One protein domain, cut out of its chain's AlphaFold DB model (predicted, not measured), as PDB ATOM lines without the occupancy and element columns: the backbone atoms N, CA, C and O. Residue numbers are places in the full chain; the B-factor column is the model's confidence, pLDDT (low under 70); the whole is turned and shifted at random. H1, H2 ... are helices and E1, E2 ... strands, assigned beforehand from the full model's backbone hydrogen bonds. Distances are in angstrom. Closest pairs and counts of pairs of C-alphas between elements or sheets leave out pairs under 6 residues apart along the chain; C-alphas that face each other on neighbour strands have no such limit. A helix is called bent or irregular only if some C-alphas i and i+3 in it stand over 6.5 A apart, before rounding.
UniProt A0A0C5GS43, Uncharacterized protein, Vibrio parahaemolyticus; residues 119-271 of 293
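AT A GLANCE: This is residues 119 to 271 of the 293 residues of an uncharacterized protein of Vibrio parahaemolyticus (UniProt A0A0C5GS43). A twisted sheet of seven strands curls like part of a barrel, with H2 in its hollow and H1 crossing H2 over the same face. A helical hairpin, H3 and H4, ends the printed part: H4 packs on residues 208 to 211 of H2 and on the end of H1, while H3 only grazes the sheet. The printed part has 153 residues, with four named helices and seven named strands in the order E1, H1, E2, E3, E4, E5, E6, H2, E7, H3, H4, and its class is mixed, helices and strands. The sheet runs E2, E3, E4, E5, E6, E1, E7 and is mixed, with E4 and E5 parallel and the other neighbours antiparallel. The whole is compact, with a radius of gyration of the C-alphas of 14.8 A, and rounded, spanning 41 by 35 by 28 A.

HOW THE PARTS SIT: Begin in the sheet with E1, residues 120 to 126, an inner strand. Its antiparallel neighbours are E6, residues 196 to 202, where N 123 and O 199 are 2.9 A apart, and E7, residues 233 to 236, an edge strand, where N 124 and O 234 are 2.8 A apart. Look next at E5, residues 189 to 191, which forms a hairpin with E6; N 191 and O 196 are 2.8 A apart. E4, residues 178 to 181, is parallel to E5, with N 190 and O 180 at 2.9 A. E2, residues 155 to 157, E3, residues 169 to 172, and E4 form a meander, each strand the antiparallel neighbour of the one before; N 157 and O 169 are 3.0 A apart, and N 170 and O 179 are 2.9 A apart. H1, residues 131 to 152, is on the sheet over E2 and E3, at a height of 10.2 A, and runs along the strands. H2, residues 208 to 223, is on the same face over E1, at a height of 9.0 A, which gives two layers, helices on one face of a sheet. E6, H2 and E7 make a split strand-helix-strand unit, two strands running the same way with E1 between them, and its crossover is right-handed. H1 and H2 touch at a steep tilt of 48 degrees, opposite ways; their closest C-alphas, of Val 144 and Leu 216, are 6.3 A apart. H4, residues 262 to 271, is not on the sheet; it touches H2, closest at the C-alphas of Leu 211 and Ala 269, 6.7 A apart. H4 and H1 touch only at their ends, with the C-alphas of Lys 151 and Arg 271 closest at 5.7 A. H3, residues 248 to 258, touches H4, closest at the C-alphas of Phe 255 and Tyr 262, 6.6 A apart, and is apart from H1. In H2 and H4 every O i to N i+4 pair is within hydrogen-bond range, against 16 of 18 in H1 and 4 of 7 in H3.

IN THESE COORDINATES: Find C-alpha 120 at (33.117, 6.214, -28.727); from there E1 runs 19.6 A to C-alpha 126. H1 runs 30.6 A from Ala 131 to Leu 152, with a kink of 25 degrees near residue 138. H1 and H3 are irregular: C-alphas 132 and 135 are 7.3 A apart, and C-alphas 250 and 253 are 7.2 A apart. The short strands E2, E3, E4 and E5 follow, then E6, 20.5 A long. H2 begins at C-alpha 208, (30.003, -6.498, -22.623), and runs 22.2 A; E7 comes next. H3 is 15.6 A long, and H4, 14.3 A long, ends at C-alpha 271, (34.200, -14.885, -15.861).

THE WHOLE: The two C-alphas farthest apart, of Gly 161 and Gly 253, are 43.3 A apart. The printed part has no cut. Its long links are E2 to E3 and E7 to H3, with 11 residues each. The mean pLDDT of the printed part is 89.2, and the model's confidence is under 70 at residues 225 to 229.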
ATOM      1  N   TYR A 119      31.910  10.197 -26.304       83.62
ATOM      2  CA  TYR A 119      33.011   9.221 -26.363       83.62
ATOM      3  C   TYR A 119      32.580   7.909 -27.029       83.62
ATOM      4  O   TYR A 119      31.571   7.296 -26.657       83.62
ATOM      5  N   SER A 120      33.365   7.461 -28.009       91.44
ATOM      6  CA  SER A 120      33.117   6.214 -28.727       91.44
ATOM      7  C   SER A 120      34.400   5.452 -29.054       91.44
ATOM      8  O   SER A 120      35.475   6.028 -29.225       91.44
ATOM      9  N   LEU A 121      34.277   4.128 -29.160       94.12
ATOM     10  CA  LEU A 121      35.340   3.257 -29.655       94.12
ATOM     11  C   LEU A 121      34.937   2.669 -30.996       94.12
ATOM     12  O   LEU A 121      33.899   2.020 -31.110       94.12
ATOM     13  N   SER A 122      35.790   2.826 -31.999       95.81
ATOM     14  CA  SER A 122      35.639   2.100 -33.257       95.81
ATOM     15  C   SER A 122      36.287   0.731 -33.138       95.81
ATOM     16  O   SER A 122      37.387   0.605 -32.600       95.81
ATOM     17  N   TRP A 123      35.652  -0.301 -33.681       96.00
ATOM     18  CA  TRP A 123      36.254  -1.623 -33.791       96.00
ATOM     19  C   TRP A 123      36.259  -2.109 -35.237       96.00
ATOM     20  O   TRP A 123      35.359  -1.820 -36.029       96.00
ATOM     21  N   LEU A 124      37.295  -2.872 -35.574       95.12
ATOM     22  CA  LEU A 124      37.483  -3.505 -36.869       95.12
ATOM     23  C   LEU A 124      37.875  -4.962 -36.644       95.12
ATOM     24  O   LEU A 124      38.917  -5.244 -36.052       95.12
ATOM     25  N   LEU A 125      37.058  -5.877 -37.150       94.81
ATOM     26  CA  LEU A 125      37.409  -7.280 -37.282       94.81
ATOM     27  C   LEU A 125      37.930  -7.504 -38.701       94.81
ATOM     28  O   LEU A 125      37.221  -7.244 -39.673       94.81
ATOM     29  N   SER A 126      39.158  -7.992 -38.825       92.00
ATOM     30  CA  SER A 126      39.783  -8.303 -40.111       92.00
ATOM     31  C   SER A 126      40.543  -9.612 -40.008       92.00
ATOM     32  O   SER A 126      41.460  -9.708 -39.196       92.00
ATOM     33  N   SER A 127      40.182 -10.605 -40.825       88.12
ATOM     34  CA  SER A 127      40.843 -11.912 -40.838       88.12
ATOM     35  C   SER A 127      42.324 -11.779 -41.224       88.12
ATOM     36  O   SER A 127      42.616 -11.416 -42.364       88.12
ATOM     37  N   PRO A 128      43.280 -12.104 -40.331       85.31
ATOM     38  CA  PRO A 128      44.699 -12.101 -40.678       85.31
ATOM     39  C   PRO A 128      45.160 -13.466 -41.227       85.31
ATOM     40  O   PRO A 128      46.355 -13.670 -41.464       85.31
ATOM     41  N   VAL A 129      44.235 -14.424 -41.385       82.75
ATOM     42  CA  VAL A 129      44.493 -15.757 -41.942       82.75
ATOM     43  C   VAL A 129      44.097 -15.823 -43.410       82.75
ATOM     44  O   VAL A 129      43.156 -15.165 -43.848       82.75
ATOM     45  N   ASP A 130      44.777 -16.689 -44.156       84.06
ATOM     46  CA  ASP A 130      44.436 -16.958 -45.549       84.06
ATOM     47  C   ASP A 130      43.016 -17.525 -45.697       84.06
ATOM     48  O   ASP A 130      42.515 -18.259 -44.838       84.06
ATOM     49  N   ALA A 131      42.401 -17.273 -46.857       83.69
ATOM     50  CA  ALA A 131      41.051 -17.731 -47.196       83.69
ATOM     51  C   ALA A 131      40.839 -19.249 -47.020       83.69
ATOM     52  O   ALA A 131      39.732 -19.695 -46.711       83.69
ATOM     53  N   SER A 132      41.897 -20.053 -47.176       85.50
ATOM     54  CA  SER A 132      41.879 -21.505 -46.941       85.50
ATOM     55  C   SER A 132      41.541 -21.878 -45.492       85.50
ATOM     56  O   SER A 132      40.951 -22.933 -45.260       85.50
ATOM     57  N   ASN A 133      41.842 -21.003 -44.530       86.94
ATOM     58  CA  ASN A 133      41.592 -21.201 -43.102       86.94
ATOM     59  C   ASN A 133      40.287 -20.548 -42.617       86.94
ATOM     60  O   ASN A 133      39.945 -20.672 -41.442       86.94
ATOM     61  N   HIS A 134      39.503 -19.903 -43.492       90.25
ATOM     62  CA  HIS A 134      38.258 -19.234 -43.083       90.25
ATOM     63  C   HIS A 134      37.237 -20.196 -42.461       90.25
ATOM     64  O   HIS A 134      36.475 -19.798 -41.586       90.25
ATOM     65  N   ALA A 135      37.204 -21.466 -42.874       90.19
ATOM     66  CA  ALA A 135      36.316 -22.452 -42.250       90.19
ATOM     67  C   ALA A 135      36.679 -22.701 -40.775       90.19
ATOM     68  O   ALA A 135      35.791 -22.756 -39.925       90.19
ATOM     69  N   LEU A 136      37.980 -22.792 -40.476       90.31
ATOM     70  CA  LEU A 136      38.498 -22.933 -39.116       90.31
ATOM     71  C   LEU A 136      38.220 -21.662 -38.301       90.31
ATOM     72  O   LEU A 136      37.683 -21.755 -37.201       90.31
ATOM     73  N   LEU A 137      38.492 -20.482 -38.874       91.44
ATOM     74  CA  LEU A 137      38.239 -19.200 -38.212       91.44
ATOM     75  C   LEU A 137      36.746 -18.983 -37.910       91.44
ATOM     76  O   LEU A 137      36.411 -18.479 -36.844       91.44
ATOM     77  N   ARG A 138      35.830 -19.412 -38.791       92.94
ATOM     78  CA  ARG A 138      34.388 -19.395 -38.486       92.94
ATOM     79  C   ARG A 138      34.075 -20.244 -37.265       92.94
ATOM     80  O   ARG A 138      33.422 -19.750 -36.356       92.94
ATOM     81  N   GLY A 139      34.549 -21.492 -37.239       93.25
ATOM     82  CA  GLY A 139      34.353 -22.385 -36.094       93.25
ATOM     83  C   GLY A 139      34.877 -21.777 -34.791       93.25
ATOM     84  O   GLY A 139      34.171 -21.798 -33.785       93.25
ATOM     85  N   PHE A 140      36.058 -21.160 -34.847       94.38
ATOM     86  CA  PHE A 140      36.650 -20.424 -33.734       94.38
ATOM     87  C   PHE A 140      35.765 -19.261 -33.261       94.38
ATOM     88  O   PHE A 140      35.392 -19.229 -32.091       94.38
ATOM     89  N   ILE A 141      35.355 -18.355 -34.160       95.44
ATOM     90  CA  ILE A 141      34.485 -17.213 -33.823       95.44
ATOM     91  C   ILE A 141      33.191 -17.710 -33.163       95.44
ATOM     92  O   ILE A 141      32.825 -17.222 -32.097       95.44
ATOM     93  N   VAL A 142      32.520 -18.720 -33.735       95.19
ATOM     94  CA  VAL A 142      31.295 -19.280 -33.131       95.19
ATOM     95  C   VAL A 142      31.565 -19.841 -31.740       95.19
ATOM     96  O   VAL A 142      30.787 -19.573 -30.823       95.19
ATOM     97  N   GLY A 143      32.644 -20.609 -31.575       95.69
ATOM     98  CA  GLY A 143      33.011 -21.200 -30.291       95.69
ATOM     99  C   GLY A 143      33.251 -20.140 -29.221       95.69
ATOM    100  O   GLY A 143      32.690 -20.235 -28.131       95.69
ATOM    101  N   VAL A 144      34.009 -19.096 -29.555       97.12
ATOM    102  CA  VAL A 144      34.345 -18.011 -28.629       97.12
ATOM    103  C   VAL A 144      33.112 -17.191 -28.246       97.12
ATOM    104  O   VAL A 144      32.897 -16.966 -27.058       97.12
ATOM    105  N   PHE A 145      32.254 -16.809 -29.200       97.44
ATOM    106  CA  PHE A 145      31.011 -16.092 -28.881       97.44
ATOM    107  C   PHE A 145      30.012 -16.952 -28.100       97.44
ATOM    108  O   PHE A 145      29.343 -16.436 -27.215       97.44
ATOM    109  N   THR A 146      29.931 -18.259 -28.367       96.50
ATOM    110  CA  THR A 146      29.053 -19.170 -27.604       96.50
ATOM    111  C   THR A 146      29.531 -19.332 -26.159       96.50
ATOM    112  O   THR A 146      28.727 -19.293 -25.229       96.50
ATOM    113  N   ASP A 147      30.840 -19.480 -25.952       96.81
ATOM    114  CA  ASP A 147      31.433 -19.530 -24.613       96.81
ATOM    115  C   ASP A 147      31.252 -18.191 -23.877       96.81
ATOM    116  O   ASP A 147      30.756 -18.163 -22.750       96.81
ATOM    117  N   GLY A 148      31.550 -17.071 -24.545       97.12
ATOM    118  CA  GLY A 148      31.337 -15.724 -24.013       97.12
ATOM    119  C   GLY A 148      29.879 -15.456 -23.629       97.12
ATOM    120  O   GLY A 148      29.627 -14.912 -22.557       97.12
ATOM    121  N   ALA A 149      28.919 -15.917 -24.435       96.56
ATOM    122  CA  ALA A 149      27.488 -15.815 -24.153       96.56
ATOM    123  C   ALA A 149      27.113 -16.497 -22.837       96.56
ATOM    124  O   ALA A 149      26.420 -15.910 -22.007       96.56
ATOM    125  N   SER A 150      27.632 -17.709 -22.613       96.12
ATOM    126  CA  SER A 150      27.387 -18.461 -21.378       96.12
ATOM    127  C   SER A 150      27.976 -17.788 -20.131       96.12
ATOM    128  O   SER A 150      27.434 -17.938 -19.039       96.12
ATOM    129  N   LYS A 151      29.058 -17.019 -20.301       95.12
ATOM    130  CA  LYS A 151      29.782 -16.337 -19.221       95.12
ATOM    131  C   LYS A 151      29.232 -14.950 -18.921       95.12
ATOM    132  O   LYS A 151      29.149 -14.583 -17.754       95.12
ATOM    133  N   LEU A 152      28.852 -14.188 -19.946       95.38
ATOM    134  CA  LEU A 152      28.389 -12.802 -19.825       95.38
ATOM    135  C   LEU A 152      26.862 -12.650 -19.827       95.38
ATOM    136  O   LEU A 152      26.370 -11.612 -19.398       95.38
ATOM    137  N   GLY A 153      26.110 -13.668 -20.257       93.81
ATOM    138  CA  GLY A 153      24.645 -13.647 -20.252       93.81
ATOM    139  C   GLY A 153      24.020 -12.888 -21.428       93.81
ATOM    140  O   GLY A 153      23.031 -12.184 -21.237       93.81
ATOM    141  N   PHE A 154      24.588 -13.018 -22.630       96.06
ATOM    142  CA  PHE A 154      24.013 -12.486 -23.874       96.06
ATOM    143  C   PHE A 154      23.544 -13.612 -24.804       96.06
ATOM    144  O   PHE A 154      23.935 -14.767 -24.634       96.06
ATOM    145  N   ASP A 155      22.743 -13.282 -25.818       95.75
ATOM    146  CA  ASP A 155      22.210 -14.279 -26.752       95.75
ATOM    147  C   ASP A 155      23.054 -14.418 -28.029       95.75
ATOM    148  O   ASP A 155      23.448 -13.429 -28.653       95.75
ATOM    149  N   VAL A 156      23.240 -15.668 -28.464       95.56
ATOM    150  CA  VAL A 156      23.715 -16.043 -29.806       95.56
ATOM    151  C   VAL A 156      22.554 -16.717 -30.522       95.56
ATOM    152  O   VAL A 156      22.024 -17.722 -30.040       95.56
ATOM    153  N   ALA A 157      22.139 -16.187 -31.671       93.56
ATOM    154  CA  ALA A 157      20.926 -16.642 -32.343       93.56
ATOM    155  C   ALA A 157      21.180 -17.075 -33.784       93.56
ATOM    156  O   ALA A 157      21.951 -16.474 -34.533       93.56
ATOM    157  N   ARG A 158      20.462 -18.127 -34.176       91.50
ATOM    158  CA  ARG A 158      20.405 -18.630 -35.544       91.50
ATOM    159  C   ARG A 158      18.959 -18.645 -36.006       91.50
ATOM    160  O   ARG A 158      18.092 -19.226 -35.351       91.50
ATOM    161  N   GLU A 159      18.713 -18.040 -37.152       85.69
ATOM    162  CA  GLU A 159      17.424 -18.062 -37.809       85.69
ATOM    163  C   GLU A 159      17.064 -19.480 -38.247       85.69
ATOM    164  O   GLU A 159      17.887 -20.294 -38.690       85.69
ATOM    165  N   LYS A 160      15.777 -19.796 -38.119       77.69
ATOM    166  CA  LYS A 160      15.256 -21.123 -38.424       77.69
ATOM    167  C   LYS A 160      15.460 -21.434 -39.909       77.69
ATOM    168  O   LYS A 160      14.853 -20.809 -40.769       77.69
ATOM    169  N   GLY A 161      16.272 -22.451 -40.193       71.75
ATOM    170  CA  GLY A 161      16.602 -22.874 -41.558       71.75
ATOM    171  C   GLY A 161      17.908 -22.296 -42.111       71.75
ATOM    172  O   GLY A 161      18.295 -22.685 -43.214       71.75
ATOM    173  N   SER A 162      18.616 -21.444 -41.356       76.56
ATOM    174  CA  SER A 162      19.926 -20.919 -41.753       76.56
ATOM    175  C   SER A 162      20.971 -22.038 -41.844       76.56
ATOM    176  O   SER A 162      21.262 -22.731 -40.864       76.56
ATOM    177  N   GLN A 163      21.549 -22.194 -43.038       72.81
ATOM    178  CA  GLN A 163      22.658 -23.114 -43.335       72.81
ATOM    179  C   GLN A 163      24.033 -22.435 -43.186       72.81
ATOM    180  O   GLN A 163      25.055 -23.025 -43.533       72.81
ATOM    181  N   SER A 164      24.076 -21.184 -42.706       76.81
ATOM    182  CA  SER A 164      25.326 -20.441 -42.523       76.81
ATOM    183  C   SER A 164      26.238 -21.144 -41.514       76.81
ATOM    184  O   SER A 164      25.778 -21.681 -40.511       76.81
ATOM    185  N   GLN A 165      27.551 -21.141 -41.728       81.50
ATOM    186  CA  GLN A 165      28.476 -21.661 -40.712       81.50
ATOM    187  C   GLN A 165      28.516 -20.765 -39.464       81.50
ATOM    188  O   GLN A 165      28.765 -21.264 -38.371       81.50
ATOM    189  N   LEU A 166      28.199 -19.477 -39.609       88.31
ATOM    190  CA  LEU A 166      28.050 -18.533 -38.503       88.31
ATOM    191  C   LEU A 166      26.566 -18.384 -38.103       88.31
ATOM    192  O   LEU A 166      25.706 -18.462 -38.982       88.31
ATOM    193  N   PRO A 167      26.254 -18.164 -36.814       92.88
ATOM    194  CA  PRO A 167      24.962 -17.641 -36.368       92.88
ATOM    195  C   PRO A 167      24.634 -16.312 -37.055       92.88
ATOM    196  O   PRO A 167      25.545 -15.562 -37.386       92.88
ATOM    197  N   ASP A 168      23.350 -16.011 -37.237       94.75
ATOM    198  CA  ASP A 168      22.897 -14.744 -37.832       94.75
ATOM    199  C   ASP A 168      23.081 -13.569 -36.850       94.75
ATOM    200  O   ASP A 168      23.262 -12.424 -37.261       94.75
ATOM    201  N   VAL A 169      23.119 -13.865 -35.546       96.19
ATOM    202  CA  VAL A 169      23.457 -12.926 -34.468       96.19
ATOM    203  C   VAL A 169      24.525 -13.556 -33.583       96.19
ATOM    204  O   VAL A 169      24.291 -14.605 -32.980       96.19
ATOM    205  N   LEU A 170      25.694 -12.918 -33.507       96.94
ATOM    206  CA  LEU A 170      26.816 -13.362 -32.674       96.94
ATOM    207  C   LEU A 170      26.744 -12.816 -31.251       96.94
ATOM    208  O   LEU A 170      27.306 -13.422 -30.349       96.94
ATOM    209  N   MET A 171      26.070 -11.688 -31.045       97.75
ATOM    210  CA  MET A 171      25.896 -11.103 -29.722       97.75
ATOM    211  C   MET A 171      24.652 -10.231 -29.714       97.75
ATOM    212  O   MET A 171      24.529  -9.348 -30.558       97.75
ATOM    213  N   ARG A 172      23.758 -10.451 -28.753       97.19
ATOM    214  CA  ARG A 172      22.676  -9.527 -28.404       97.19
ATOM    215  C   ARG A 172      22.673  -9.314 -26.898       97.19
ATOM    216  O   ARG A 172      22.365 -10.243 -26.153       97.19
ATOM    217  N   THR A 173      23.038  -8.113 -26.460       95.62
ATOM    218  CA  THR A 173      23.075  -7.760 -25.033       95.62
ATOM    219  C   THR A 173      21.704  -7.306 -24.543       95.62
ATOM    220  O   THR A 173      20.847  -6.872 -25.315       95.62
ATOM    221  N   ASN A 174      21.499  -7.349 -23.228       90.31
ATOM    222  CA  ASN A 174      20.311  -6.786 -22.576       90.31
ATOM    223  C   ASN A 174      20.207  -5.250 -22.711       90.31
ATOM    224  O   ASN A 174      19.118  -4.703 -22.546       90.31
ATOM    225  N   LYS A 175      21.315  -4.567 -23.032       88.56
ATOM    226  CA  LYS A 175      21.397  -3.119 -23.286       88.56
ATOM    227  C   LYS A 175      21.071  -2.732 -24.733       88.56
ATOM    228  O   LYS A 175      20.991  -1.551 -25.042       88.56
ATOM    229  N   GLY A 176      20.820  -3.713 -25.603       88.56
ATOM    230  CA  GLY A 176      20.370  -3.484 -26.978       88.56
ATOM    231  C   GLY A 176      21.480  -3.455 -28.027       88.56
ATOM    232  O   GLY A 176      21.170  -3.266 -29.201       88.56
ATOM    233  N   TYR A 177      22.739  -3.698 -27.646       95.81
ATOM    234  CA  TYR A 177      23.814  -3.905 -28.615       95.81
ATOM    235  C   TYR A 177      23.600  -5.224 -29.363       95.81
ATOM    236  O   TYR A 177      23.376  -6.267 -28.738       95.81
ATOM    237  N   GLU A 178      23.709  -5.189 -30.692       96.88
ATOM    238  CA  GLU A 178      23.576  -6.370 -31.541       96.88
ATOM    239  C   GLU A 178      24.697  -6.455 -32.585       96.88
ATOM    240  O   GLU A 178      24.841  -5.573 -33.430       96.88
ATOM    241  N   LEU A 179      25.456  -7.555 -32.557       97.38
ATOM    242  CA  LEU A 179      26.442  -7.916 -33.573       97.38
ATOM    243  C   LEU A 179      25.844  -8.963 -34.511       97.38
ATOM    244  O   LEU A 179      25.664 -10.126 -34.130       97.38
ATOM    245  N   THR A 180      25.555  -8.565 -35.750       95.94
ATOM    246  CA  THR A 180      24.882  -9.436 -36.731       95.94
ATOM    247  C   THR A 180      25.825  -9.955 -37.807       95.94
ATOM    248  O   THR A 180      26.822  -9.324 -38.161       95.94
ATOM    249  N   VAL A 181      25.504 -11.118 -38.366       94.19
ATOM    250  CA  VAL A 181      26.239 -11.708 -39.482       94.19
ATOM    251  C   VAL A 181      25.394 -11.595 -40.732       94.19
ATOM    252  O   VAL A 181      24.408 -12.308 -40.907       94.19
ATOM    253  N   LYS A 182      25.785 -10.694 -41.631       90.75
ATOM    254  CA  LYS A 182      25.072 -10.483 -42.890       90.75
ATOM    255  C   LYS A 182      26.012 -10.017 -43.988       90.75
ATOM    256  O   LYS A 182      27.089  -9.483 -43.736       90.75
ATOM    257  N   SER A 183      25.607 -10.250 -45.229       85.62
ATOM    258  CA  SER A 183      26.353  -9.778 -46.393       85.62
ATOM    259  C   SER A 183      26.204  -8.263 -46.548       85.62
ATOM    260  O   SER A 183      25.089  -7.745 -46.500       85.62
ATOM    261  N   GLY A 184      27.316  -7.577 -46.811       80.19
ATOM    262  CA  GLY A 184      27.358  -6.126 -47.017       80.19
ATOM    263  C   GLY A 184      28.013  -5.374 -45.859       80.19
ATOM    264  O   GLY A 184      28.262  -5.939 -44.800       80.19
ATOM    265  N   ALA A 185      28.315  -4.096 -46.087       77.00
ATOM    266  CA  ALA A 185      28.882  -3.219 -45.072       77.00
ATOM    267  C   ALA A 185      27.757  -2.521 -44.305       77.00
ATOM    268  O   ALA A 185      26.944  -1.802 -44.889       77.00
ATOM    269  N   SER A 186      27.716  -2.730 -42.996       88.25
ATOM    270  CA  SER A 186      26.870  -1.964 -42.086       88.25
ATOM    271  C   SER A 186      27.465  -1.965 -40.689       88.25
ATOM    272  O   SER A 186      28.301  -2.808 -40.364       88.25
ATOM    273  N   GLU A 187      27.022  -1.022 -39.873       91.69
ATOM    274  CA  GLU A 187      27.470  -0.919 -38.494       91.69
ATOM    275  C   GLU A 187      27.115  -2.171 -37.693       91.69
ATOM    276  O   GLU A 187      26.035  -2.748 -37.849       91.69
ATOM    277  N   ASN A 188      28.061  -2.585 -36.856       94.75
ATOM    278  CA  ASN A 188      27.967  -3.745 -35.987       94.75
ATOM    279  C   ASN A 188      27.643  -5.045 -36.727       94.75
ATOM    280  O   ASN A 188      26.815  -5.852 -36.295       94.75
ATOM    281  N   THR A 189      28.309  -5.254 -37.868       95.25
ATOM    282  CA  THR A 189      28.126  -6.465 -38.673       95.25
ATOM    283  C   THR A 189      29.416  -7.121 -39.112       95.25
ATOM    284  O   THR A 189      30.415  -6.447 -39.350       95.25
ATOM    285  N   ILE A 190      29.370  -8.447 -39.245       94.12
ATOM    286  CA  ILE A 190      30.449  -9.269 -39.794       94.12
ATOM    287  C   ILE A 190      29.972  -9.920 -41.092       94.12
ATOM    288  O   ILE A 190      28.941 -10.595 -41.142       94.12
ATOM    289  N   CYS A 191      30.762  -9.751 -42.146       92.19
ATOM    290  CA  CYS A 191      30.560 -10.400 -43.426       92.19
ATOM    291  C   CYS A 191      30.896 -11.899 -43.313       92.19
ATOM    292  O   CYS A 191      32.047 -12.250 -43.034       92.19
ATOM    293  N   PRO A 192      29.949 -12.819 -43.578       89.88
ATOM    294  CA  PRO A 192      30.163 -14.251 -43.350       89.88
ATOM    295  C   PRO A 192      31.221 -14.883 -44.268       89.88
ATOM    296  O   PRO A 192      31.820 -15.911 -43.927       89.88
ATOM    297  N   THR A 193      31.451 -14.305 -45.449       88.19
ATOM    298  CA  THR A 193      32.414 -14.822 -46.430       88.19
ATOM    299  C   THR A 193      33.828 -14.336 -46.138       88.19
ATOM    300  O   THR A 193      34.734 -15.165 -46.014       88.19
ATOM    301  N   MET A 194      33.984 -13.018 -45.995       89.06
ATOM    302  CA  MET A 194      35.270 -12.353 -45.776       89.06
ATOM    303  C   MET A 194      35.764 -12.477 -44.336       89.06
ATOM    304  O   MET A 194      36.968 -12.453 -44.124       89.06
ATOM    305  N   LEU A 195      34.854 -12.671 -43.372       91.81
ATOM    306  CA  LEU A 195      35.159 -12.586 -41.940       91.81
ATOM    307  C   LEU A 195      35.794 -11.237 -41.615       91.81
ATOM    308  O   LEU A 195      36.836 -11.145 -40.978       91.81
ATOM    309  N   GLU A 196      35.144 -10.197 -42.123       92.56
ATOM    310  CA  GLU A 196      35.498  -8.802 -41.922       92.56
ATOM    311  C   GLU A 196      34.262  -8.074 -41.413       92.56
ATOM    312  O   GLU A 196      33.144  -8.377 -41.841       92.56
ATOM    313  N   GLY A 197      34.445  -7.127 -40.508       94.62
ATOM    314  CA  GLY A 197      33.348  -6.379 -39.915       94.62
ATOM    315  C   GLY A 197      33.842  -5.130 -39.217       94.62
ATOM    316  O   GLY A 197      35.017  -5.034 -38.876       94.62
ATOM    317  N   ALA A 198      32.949  -4.176 -39.007       95.50
ATOM    318  CA  ALA A 198      33.274  -2.956 -38.287       95.50
ATOM    319  C   ALA A 198      32.048  -2.414 -37.560       95.50
ATOM    320  O   ALA A 198      30.899  -2.712 -37.915       95.50
ATOM    321  N   GLY A 199      32.304  -1.573 -36.570       95.56
ATOM    322  CA  GLY A 199      31.260  -0.862 -35.862       95.56
ATOM    323  C   GLY A 199      31.816   0.079 -34.811       95.56
ATOM    324  O   GLY A 199      33.025   0.301 -34.724       95.56
ATOM    325  N   THR A 200      30.895   0.597 -34.014       94.81
ATOM    326  CA  THR A 200      31.166   1.580 -32.972       94.81
ATOM    327  C   THR A 200      30.570   1.085 -31.665       94.81
ATOM    328  O   THR A 200      29.495   0.479 -31.665       94.81
ATOM    329  N   LEU A 201      31.276   1.328 -30.566       94.38
ATOM    330  CA  LEU A 201      30.785   1.168 -29.206       94.38
ATOM    331  C   LEU A 201      30.627   2.539 -28.565       94.38
ATOM    332  O   LEU A 201      31.513   3.391 -28.652       94.38
ATOM    333  N   THR A 202      29.508   2.710 -27.889       92.12
ATOM    334  CA  THR A 202      29.124   3.890 -27.121       92.12
ATOM    335  C   THR A 202      28.864   3.491 -25.669       92.12
ATOM    336  O   THR A 202      28.708   2.309 -25.355       92.12
ATOM    337  N   ALA A 203      28.751   4.470 -24.767       89.19
ATOM    338  CA  ALA A 203      28.445   4.199 -23.359       89.19
ATOM    339  C   ALA A 203      27.167   3.354 -23.184       89.19
ATOM    340  O   ALA A 203      27.125   2.461 -22.332       89.19
ATOM    341  N   SER A 204      26.150   3.599 -24.022       90.44
ATOM    342  CA  SER A 204      24.857   2.906 -23.987       90.44
ATOM    343  C   SER A 204      24.914   1.436 -24.397       90.44
ATOM    344  O   SER A 204      24.039   0.676 -23.990       90.44
ATOM    345  N   ASP A 205      25.935   1.017 -25.149       92.75
ATOM    346  CA  ASP A 205      26.074  -0.378 -25.585       92.75
ATOM    347  C   ASP A 205      26.491  -1.313 -24.434       92.75
ATOM    348  O   ASP A 205      26.295  -2.531 -24.508       92.75
ATOM    349  N   GLY A 206      27.014  -0.735 -23.346       92.25
ATOM    350  CA  GLY A 206      27.582  -1.457 -22.214       92.25
ATOM    351  C   GLY A 206      29.021  -1.913 -22.439       92.25
ATOM    352  O   GLY A 206      29.597  -1.747 -23.511       92.25
ATOM    353  N   TYR A 207      29.608  -2.506 -21.399       94.19
ATOM    354  CA  TYR A 207      30.990  -2.988 -21.413       94.19
ATOM    355  C   TYR A 207      31.131  -4.369 -22.067       94.19
ATOM    356  O   TYR A 207      32.228  -4.781 -22.446       94.19
ATOM    357  N   GLU A 208      30.028  -5.110 -22.178       96.81
ATOM    358  CA  GLU A 208      30.003  -6.498 -22.623       96.81
ATOM    359  C   GLU A 208      30.598  -6.676 -24.035       96.81
ATOM    360  O   GLU A 208      31.429  -7.574 -24.200       96.81
ATOM    361  N   PRO A 209      30.271  -5.840 -25.048       97.19
ATOM    362  CA  PRO A 209      30.862  -5.960 -26.382       97.19
ATOM    363  C   PRO A 209      32.376  -5.736 -26.386       97.19
ATOM    364  O   PRO A 209      33.105  -6.483 -27.040       97.19
ATOM    365  N   LEU A 210      32.867  -4.757 -25.614       97.06
ATOM    366  CA  LEU A 210      34.300  -4.487 -25.499       97.06
ATOM    367  C   LEU A 210      35.036  -5.701 -24.924       97.06
ATOM    368  O   LEU A 210      36.008  -6.174 -25.518       97.06
ATOM    369  N   LEU A 211      34.554  -6.233 -23.796       97.31
ATOM    370  CA  LEU A 211      35.151  -7.418 -23.180       97.31
ATOM    371  C   LEU A 211      35.103  -8.628 -24.117       97.31
ATOM    372  O   LEU A 211      36.064  -9.392 -24.173       97.31
ATOM    373  N   MET A 212      34.025  -8.785 -24.888       98.00
ATOM    374  CA  MET A 212      33.892  -9.869 -25.858       98.00
ATOM    375  C   MET A 212      34.905  -9.750 -27.007       98.00
ATOM    376  O   MET A 212      35.500 -10.753 -27.406       98.00
ATOM    377  N   PHE A 213      35.161  -8.541 -27.513       97.56
ATOM    378  CA  PHE A 213      36.184  -8.307 -28.539       97.56
ATOM    379  C   PHE A 213      37.604  -8.548 -28.025       97.56
ATOM    380  O   PHE A 213      38.408  -9.170 -28.722       97.56
ATOM    381  N   ILE A 214      37.897  -8.129 -26.794       96.38
ATOM    382  CA  ILE A 214      39.180  -8.414 -26.134       96.38
ATOM    383  C   ILE A 214      39.338  -9.921 -25.916       96.38
ATOM    384  O   ILE A 214      40.394 -10.483 -26.204       96.38
ATOM    385  N   TYR A 215      38.278 -10.595 -25.467       96.62
ATOM    386  CA  TYR A 215      38.268 -12.043 -25.292       96.62
ATOM    387  C   TYR A 215      38.507 -12.783 -26.608       96.62
ATOM    388  O   TYR A 215      39.345 -13.685 -26.660       96.62
ATOM    389  N   LEU A 216      37.849 -12.359 -27.691       96.50
ATOM    390  CA  LEU A 216      38.068 -12.903 -29.028       96.50
ATOM    391  C   LEU A 216      39.519 -12.741 -29.485       96.50
ATOM    392  O   LEU A 216      40.115 -13.711 -29.955       96.50
ATOM    393  N   GLN A 217      40.093 -11.548 -29.318       93.75
ATOM    394  CA  GLN A 217      41.479 -11.274 -29.691       93.75
ATOM    395  C   GLN A 217      42.467 -12.128 -28.879       93.75
ATOM    396  O   GLN A 217      43.322 -12.788 -29.467       93.75
ATOM    397  N   ARG A 218      42.301 -12.206 -27.554       91.38
ATOM    398  CA  ARG A 218      43.185 -12.997 -26.680       91.38
ATOM    399  C   ARG A 218      43.123 -14.491 -26.994       91.38
ATOM    400  O   ARG A 218      44.151 -15.162 -27.047       91.38
ATOM    401  N   ARG A 219      41.921 -15.027 -27.227       92.88
ATOM    402  CA  ARG A 219      41.742 -16.428 -27.644       92.88
ATOM    403  C   ARG A 219      42.388 -16.695 -29.001       92.88
ATOM    404  O   ARG A 219      42.960 -17.760 -29.208       92.88
ATOM    405  N   PHE A 220      42.335 -15.722 -29.906       91.81
ATOM    406  CA  PHE A 220      42.925 -15.852 -31.232       91.81
ATOM    407  C   PHE A 220      44.457 -15.918 -31.164       91.81
ATOM    408  O   PHE A 220      45.058 -16.785 -31.795       91.81
ATOM    409  N   GLU A 221      45.084 -15.068 -30.349       88.31
ATOM    410  CA  GLU A 221      46.535 -15.091 -30.101       88.31
ATOM    411  C   GLU A 221      46.992 -16.425 -29.487       88.31
ATOM    412  O   GLU A 221      48.005 -17.004 -29.884       88.31
ATOM    413  N   GLN A 222      46.208 -16.973 -28.557       86.44
ATOM    414  CA  GLN A 222      46.509 -18.261 -27.927       86.44
ATOM    415  C   GLN A 222      46.428 -19.445 -28.902       86.44
ATOM    416  O   GLN A 222      47.224 -20.379 -28.792       86.44
ATOM    417  N   GLU A 223      45.472 -19.425 -29.836       86.19
ATOM    418  CA  GLU A 223      45.177 -20.568 -30.710       86.19
ATOM    419  C   GLU A 223      45.882 -20.510 -32.076       86.19
ATOM    420  O   GLU A 223      46.217 -21.561 -32.626       86.19
ATOM    421  N   PHE A 224      46.124 -19.315 -32.631       81.25
ATOM    422  CA  PHE A 224      46.609 -19.160 -34.009       81.25
ATOM    423  C   PHE A 224      48.007 -18.541 -34.127       81.25
ATOM    424  O   PHE A 224      48.801 -19.025 -34.937       81.25
ATOM    425  N   PHE A 225      48.331 -17.487 -33.370       68.06
ATOM    426  CA  PHE A 225      49.588 -16.745 -33.552       68.06
ATOM    427  C   PHE A 225      50.095 -16.118 -32.249       68.06
ATOM    428  O   PHE A 225      49.421 -15.283 -31.665       68.06
ATOM    429  N   LYS A 226      51.346 -16.415 -31.869       55.78
ATOM    430  CA  LYS A 226      52.090 -15.682 -30.823       55.78
ATOM    431  C   LYS A 226      52.783 -14.408 -31.349       55.78
ATOM    432  O   LYS A 226      53.764 -13.974 -30.759       55.78
ATOM    433  N   ASP A 227      52.363 -13.902 -32.507       56.34
ATOM    434  CA  ASP A 227      53.029 -12.804 -33.216       56.34
ATOM    435  C   ASP A 227      52.103 -11.579 -33.261       56.34
ATOM    436  O   ASP A 227      50.998 -11.652 -33.812       56.34
ATOM    437  N   ASP A 228      52.550 -10.473 -32.662       54.81
ATOM    438  CA  ASP A 228      51.739  -9.291 -32.322       54.81
ATOM    439  C   ASP A 228      51.199  -8.524 -33.544       54.81
ATOM    440  O   ASP A 228      50.272  -7.714 -33.426       54.81
ATOM    441  N   GLU A 229      51.747  -8.770 -34.739       61.12
ATOM    442  CA  GLU A 229      51.366  -8.047 -35.959       61.12
ATOM    443  C   GLU A 229      50.022  -8.507 -36.558       61.12
ATOM    444  O   GLU A 229      49.428  -7.800 -37.379       61.12
ATOM    445  N   LYS A 230      49.494  -9.670 -36.149       74.00
ATOM    446  CA  LYS A 230      48.290 -10.283 -36.745       74.00
ATOM    447  C   LYS A 230      47.076 -10.240 -35.818       74.00
ATOM    448  O   LYS A 230      46.562 -11.270 -35.389       74.00
ATOM    449  N   ARG A 231      46.572  -9.031 -35.558       86.81
ATOM    450  CA  ARG A 231      45.343  -8.809 -34.773       86.81
ATOM    451  C   ARG A 231      44.086  -9.129 -35.580       86.81
ATOM    452  O   ARG A 231      43.889  -8.566 -36.657       86.81
ATOM    453  N   LEU A 232      43.232  -9.993 -35.033       92.81
ATOM    454  CA  LEU A 232      41.903 -10.282 -35.570       92.81
ATOM    455  C   LEU A 232      40.943  -9.121 -35.300       92.81
ATOM    456  O   LEU A 232      40.162  -8.772 -36.183       92.81
ATOM    457  N   VAL A 233      41.020  -8.519 -34.108       94.69
ATOM    458  CA  VAL A 233      40.225  -7.350 -33.723       94.69
ATOM    459  C   VAL A 233      41.138  -6.179 -33.388       94.69
ATOM    460  O   VAL A 233      42.082  -6.295 -32.607       94.69
ATOM    461  N   LYS A 234      40.837  -5.029 -33.983       93.81
ATOM    462  CA  LYS A 234      41.463  -3.740 -33.696       93.81
ATOM    463  C   LYS A 234      40.417  -2.830 -33.079       93.81
ATOM    464  O   LYS A 234      39.289  -2.794 -33.562       93.81
ATOM    465  N   ILE A 235      40.797  -2.115 -32.030       94.69
ATOM    466  CA  ILE A 235      39.936  -1.169 -31.321       94.69
ATOM    467  C   ILE A 235      40.660   0.169 -31.333       94.69
ATOM    468  O   ILE A 235      41.838   0.215 -30.993       94.69
ATOM    469  N   CYS A 236      39.984   1.231 -31.744       92.25
ATOM    470  CA  CYS A 236      40.546   2.571 -31.833       92.25
ATOM    471  C   CYS A 236      39.713   3.541 -30.999       92.25
ATOM    472  O   CYS A 236      38.480   3.488 -31.039       92.25
ATOM    473  N   GLY A 237      40.401   4.426 -30.276       86.19
ATOM    474  CA  GLY A 237      39.780   5.595 -29.654       86.19
ATOM    475  C   GLY A 237      39.420   6.672 -30.681       86.19
ATOM    476  O   GLY A 237      39.685   6.520 -31.876       86.19
ATOM    477  N   GLU A 238      38.853   7.781 -30.211       80.19
ATOM    478  CA  GLU A 238      38.415   8.894 -31.069       80.19
ATOM    479  C   GLU A 238      39.547   9.527 -31.884       80.19
ATOM    480  O   GLU A 238      39.346   9.905 -33.038       80.19
ATOM    481  N   ASP A 239      40.755   9.577 -31.320       81.19
ATOM    482  CA  ASP A 239      41.937  10.138 -31.982       81.19
ATOM    483  C   ASP A 239      42.512   9.211 -33.075       81.19
ATOM    484  O   ASP A 239      43.473   9.558 -33.761       81.19
ATOM    485  N   GLY A 240      41.919   8.025 -33.268       80.31
ATOM    486  CA  GLY A 240      42.361   7.018 -34.235       80.31
ATOM    487  C   GLY A 240      43.502   6.130 -33.734       80.31
ATOM    488  O   GLY A 240      43.904   5.199 -34.438       80.31
ATOM    489  N   ASP A 241      43.988   6.371 -32.517       84.88
ATOM    490  CA  ASP A 241      45.026   5.561 -31.892       84.88
ATOM    491  C   ASP A 241      44.513   4.149 -31.600       84.88
ATOM    492  O   ASP A 241      43.439   3.942 -31.026       84.88
ATOM    493  N   LEU A 242      45.304   3.163 -32.025       88.69
ATOM    494  CA  LEU A 242      45.024   1.756 -31.781       88.69
ATOM    495  C   LEU A 242      45.213   1.456 -30.293       88.69
ATOM    496  O   LEU A 242      46.308   1.598 -29.750       88.69
ATOM    497  N   PHE A 243      44.160   0.960 -29.661       88.62
ATOM    498  CA  PHE A 243      44.224   0.437 -28.313       88.62
ATOM    499  C   PHE A 243      44.960  -0.908 -28.295       88.62
ATOM    500  O   PHE A 243      44.586  -1.862 -28.988       88.62
ATOM    501  N   ILE A 244      45.997  -0.989 -27.462       85.38
ATOM    502  CA  ILE A 244      46.750  -2.213 -27.203       85.38
ATOM    503  C   ILE A 244      46.341  -2.742 -25.832       85.38
ATOM    504  O   ILE A 244      46.600  -2.121 -24.806       85.38
ATOM    505  N   TYR A 245      45.685  -3.900 -25.825       86.88
ATOM    506  CA  TYR A 245      45.385  -4.616 -24.593       86.88
ATOM    507  C   TYR A 245      46.661  -5.269 -24.044       86.88
ATOM    508  O   TYR A 245      47.227  -6.129 -24.715       86.88
ATOM    509  N   ASP A 246      47.072  -4.874 -22.838       83.00
ATOM    510  CA  ASP A 246      48.250  -5.400 -22.116       83.00
ATOM    511  C   ASP A 246      47.866  -5.937 -20.719       83.00
ATOM    512  O   ASP A 246      48.672  -6.065 -19.804       83.00
ATOM    513  N   GLY A 247      46.576  -6.219 -20.522       83.25
ATOM    514  CA  GLY A 247      46.012  -6.630 -19.240       83.25
ATOM    515  C   GLY A 247      44.799  -5.795 -18.848       83.25
ATOM    516  O   GLY A 247      44.487  -4.782 -19.464       83.25
ATOM    517  N   PHE A 248      44.085  -6.241 -17.815       86.00
ATOM    518  CA  PHE A 248      42.819  -5.622 -17.415       86.00
ATOM    519  C   PHE A 248      42.973  -4.147 -17.021       86.00
ATOM    520  O   PHE A 248      42.130  -3.329 -17.377       86.00
ATOM    521  N   ASP A 249      44.080  -3.795 -16.369       81.31
ATOM    522  CA  ASP A 249      44.343  -2.425 -15.922       81.31
ATOM    523  C   ASP A 249      44.545  -1.451 -17.094       81.31
ATOM    524  O   ASP A 249      44.282  -0.258 -16.951       81.31
ATOM    525  N   SER A 250      44.912  -1.936 -18.292       86.50
ATOM    526  CA  SER A 250      45.020  -1.074 -19.477       86.50
ATOM    527  C   SER A 250      43.657  -0.544 -19.949       86.50
ATOM    528  O   SER A 250      43.604   0.396 -20.737       86.50
ATOM    529  N   LEU A 251      42.549  -1.104 -19.446       89.06
ATOM    530  CA  LEU A 251      41.185  -0.666 -19.746       89.06
ATOM    531  C   LEU A 251      40.653   0.408 -18.783       89.06
ATOM    532  O   LEU A 251      39.588   0.963 -19.052       89.06
ATOM    533  N   GLU A 252      41.364   0.733 -17.693       85.00
ATOM    534  CA  GLU A 252      40.883   1.677 -16.665       85.00
ATOM    535  C   GLU A 252      40.470   3.032 -17.261       85.00
ATOM    536  O   GLU A 252      39.403   3.552 -16.933       85.00
ATOM    537  N   GLY A 253      41.265   3.566 -18.195       83.56
ATOM    538  CA  GLY A 253      40.950   4.821 -18.883       83.56
ATOM    539  C   GLY A 253      39.659   4.744 -19.701       83.56
ATOM    540  O   GLY A 253      38.847   5.660 -19.657       83.56
ATOM    541  N   ILE A 254      39.416   3.620 -20.380       88.81
ATOM    542  CA  ILE A 254      38.191   3.404 -21.160       88.81
ATOM    543  C   ILE A 254      36.968   3.351 -20.234       88.81
ATOM    544  O   ILE A 254      35.936   3.950 -20.532       88.81
ATOM    545  N   PHE A 255      37.077   2.659 -19.098       88.56
ATOM    546  CA  PHE A 255      35.975   2.547 -18.137       88.56
ATOM    547  C   PHE A 255      35.607   3.900 -17.535       88.56
ATOM    548  O   PHE A 255      34.423   4.182 -17.359       88.56
ATOM    549  N   PHE A 256      36.617   4.731 -17.264       83.62
ATOM    550  CA  PHE A 256      36.427   6.100 -16.807       83.62
ATOM    551  C   PHE A 256      35.670   6.940 -17.843       83.62
ATOM    552  O   PHE A 256      34.642   7.522 -17.509       83.62
ATOM    553  N   GLU A 257      36.114   6.949 -19.105       86.00
ATOM    554  CA  GLU A 257      35.490   7.757 -20.167       86.00
ATOM    555  C   GLU A 257      34.035   7.344 -20.461       86.00
ATOM    556  O   GLU A 257      33.165   8.198 -20.644       86.00
ATOM    557  N   PHE A 258      33.737   6.040 -20.444       87.12
ATOM    558  CA  PHE A 258      32.369   5.536 -20.622       87.12
ATOM    559  C   PHE A 258      31.499   5.590 -19.357       87.12
ATOM    560  O   PHE A 258      30.293   5.345 -19.442       87.12
ATOM    561  N   GLY A 259      32.078   5.874 -18.188       84.44
ATOM    562  CA  GLY A 259      31.368   5.839 -16.907       84.44
ATOM    563  C   GLY A 259      30.904   4.436 -16.491       84.44
ATOM    564  O   GLY A 259      29.897   4.298 -15.794       84.44
ATOM    565  N   TRP A 260      31.594   3.378 -16.929       87.12
ATOM    566  CA  TRP A 260      31.256   2.005 -16.545       87.12
ATOM    567  C   TRP A 260      31.780   1.667 -15.148       87.12
ATOM    568  O   TRP A 260      32.885   2.044 -14.759       87.12
ATOM    569  N   ASN A 261      30.999   0.901 -14.386       84.81
ATOM    570  CA  ASN A 261      31.387   0.490 -13.044       84.81
ATOM    571  C   ASN A 261      32.551  -0.512 -13.095       84.81
ATOM    572  O   ASN A 261      32.371  -1.651 -13.519       84.81
ATOM    573  N   TYR A 262      33.726  -0.110 -12.603       82.19
ATOM    574  CA  TYR A 262      34.934  -0.942 -12.601       82.19
ATOM    575  C   TYR A 262      34.707  -2.347 -12.019       82.19
ATOM    576  O   TYR A 262      35.187  -3.324 -12.585       82.19
ATOM    577  N   ASN A 263      33.960  -2.468 -10.916       79.25
ATOM    578  CA  ASN A 263      33.751  -3.757 -10.252       79.25
ATOM    579  C   ASN A 263      32.865  -4.692 -11.085       79.25
ATOM    580  O   ASN A 263      33.185  -5.871 -11.203       79.25
ATOM    581  N   GLU A 264      31.801  -4.171 -11.704       86.88
ATOM    582  CA  GLU A 264      30.939  -4.965 -12.594       86.88
ATOM    583  C   GLU A 264      31.710  -5.446 -13.829       86.88
ATOM    584  O   GLU A 264      31.621  -6.612 -14.223       86.88
ATOM    585  N   VAL A 265      32.511  -4.554 -14.424       90.19
ATOM    586  CA  VAL A 265      33.338  -4.883 -15.591       90.19
ATOM    587  C   VAL A 265      34.409  -5.907 -15.217       90.19
ATOM    588  O   VAL A 265      34.670  -6.840 -15.980       90.19
ATOM    589  N   ARG A 266      35.009  -5.776 -14.029       87.12
ATOM    590  CA  ARG A 266      35.994  -6.727 -13.518       87.12
ATOM    591  C   ARG A 266      35.389  -8.109 -13.318       87.12
ATOM    592  O   ARG A 266      35.955  -9.074 -13.813       87.12
ATOM    593  N   GLU A 267      34.244  -8.215 -12.655       87.06
ATOM    594  CA  GLU A 267      33.565  -9.499 -12.441       87.06
ATOM    595  C   GLU A 267      33.224 -10.186 -13.779       87.06
ATOM    596  O   GLU A 267      33.363 -11.399 -13.946       87.06
ATOM    597  N   ALA A 268      32.811  -9.411 -14.784       92.38
ATOM    598  CA  ALA A 268      32.621  -9.915 -16.140       92.38
ATOM    599  C   ALA A 268      33.937 -10.380 -16.796       92.38
ATOM    600  O   ALA A 268      33.971 -11.436 -17.434       92.38
ATOM    601  N   ALA A 269      35.028  -9.634 -16.617       92.38
ATOM    602  CA  ALA A 269      36.352 -10.003 -17.111       92.38
ATOM    603  C   ALA A 269      36.912 -11.263 -16.423       92.38
ATOM    604  O   ALA A 269      37.542 -12.081 -17.095       92.38
ATOM    605  N   GLU A 270      36.644 -11.463 -15.129       90.38
ATOM    606  CA  GLU A 270      36.999 -12.678 -14.378       90.38
ATOM    607  C   GLU A 270      36.288 -13.902 -14.962       90.38
ATOM    608  O   GLU A 270      36.936 -14.895 -15.293       90.38
ATOM    609  N   ARG A 271      34.975 -13.805 -15.217       91.38
ATOM    610  CA  ARG A 271      34.200 -14.885 -15.861       91.38
ATOM    611  C   ARG A 271      34.742 -15.269 -17.241       91.38
ATOM    612  O   ARG A 271      34.647 -16.430 -17.639       91.38
TER     613      ARG A 271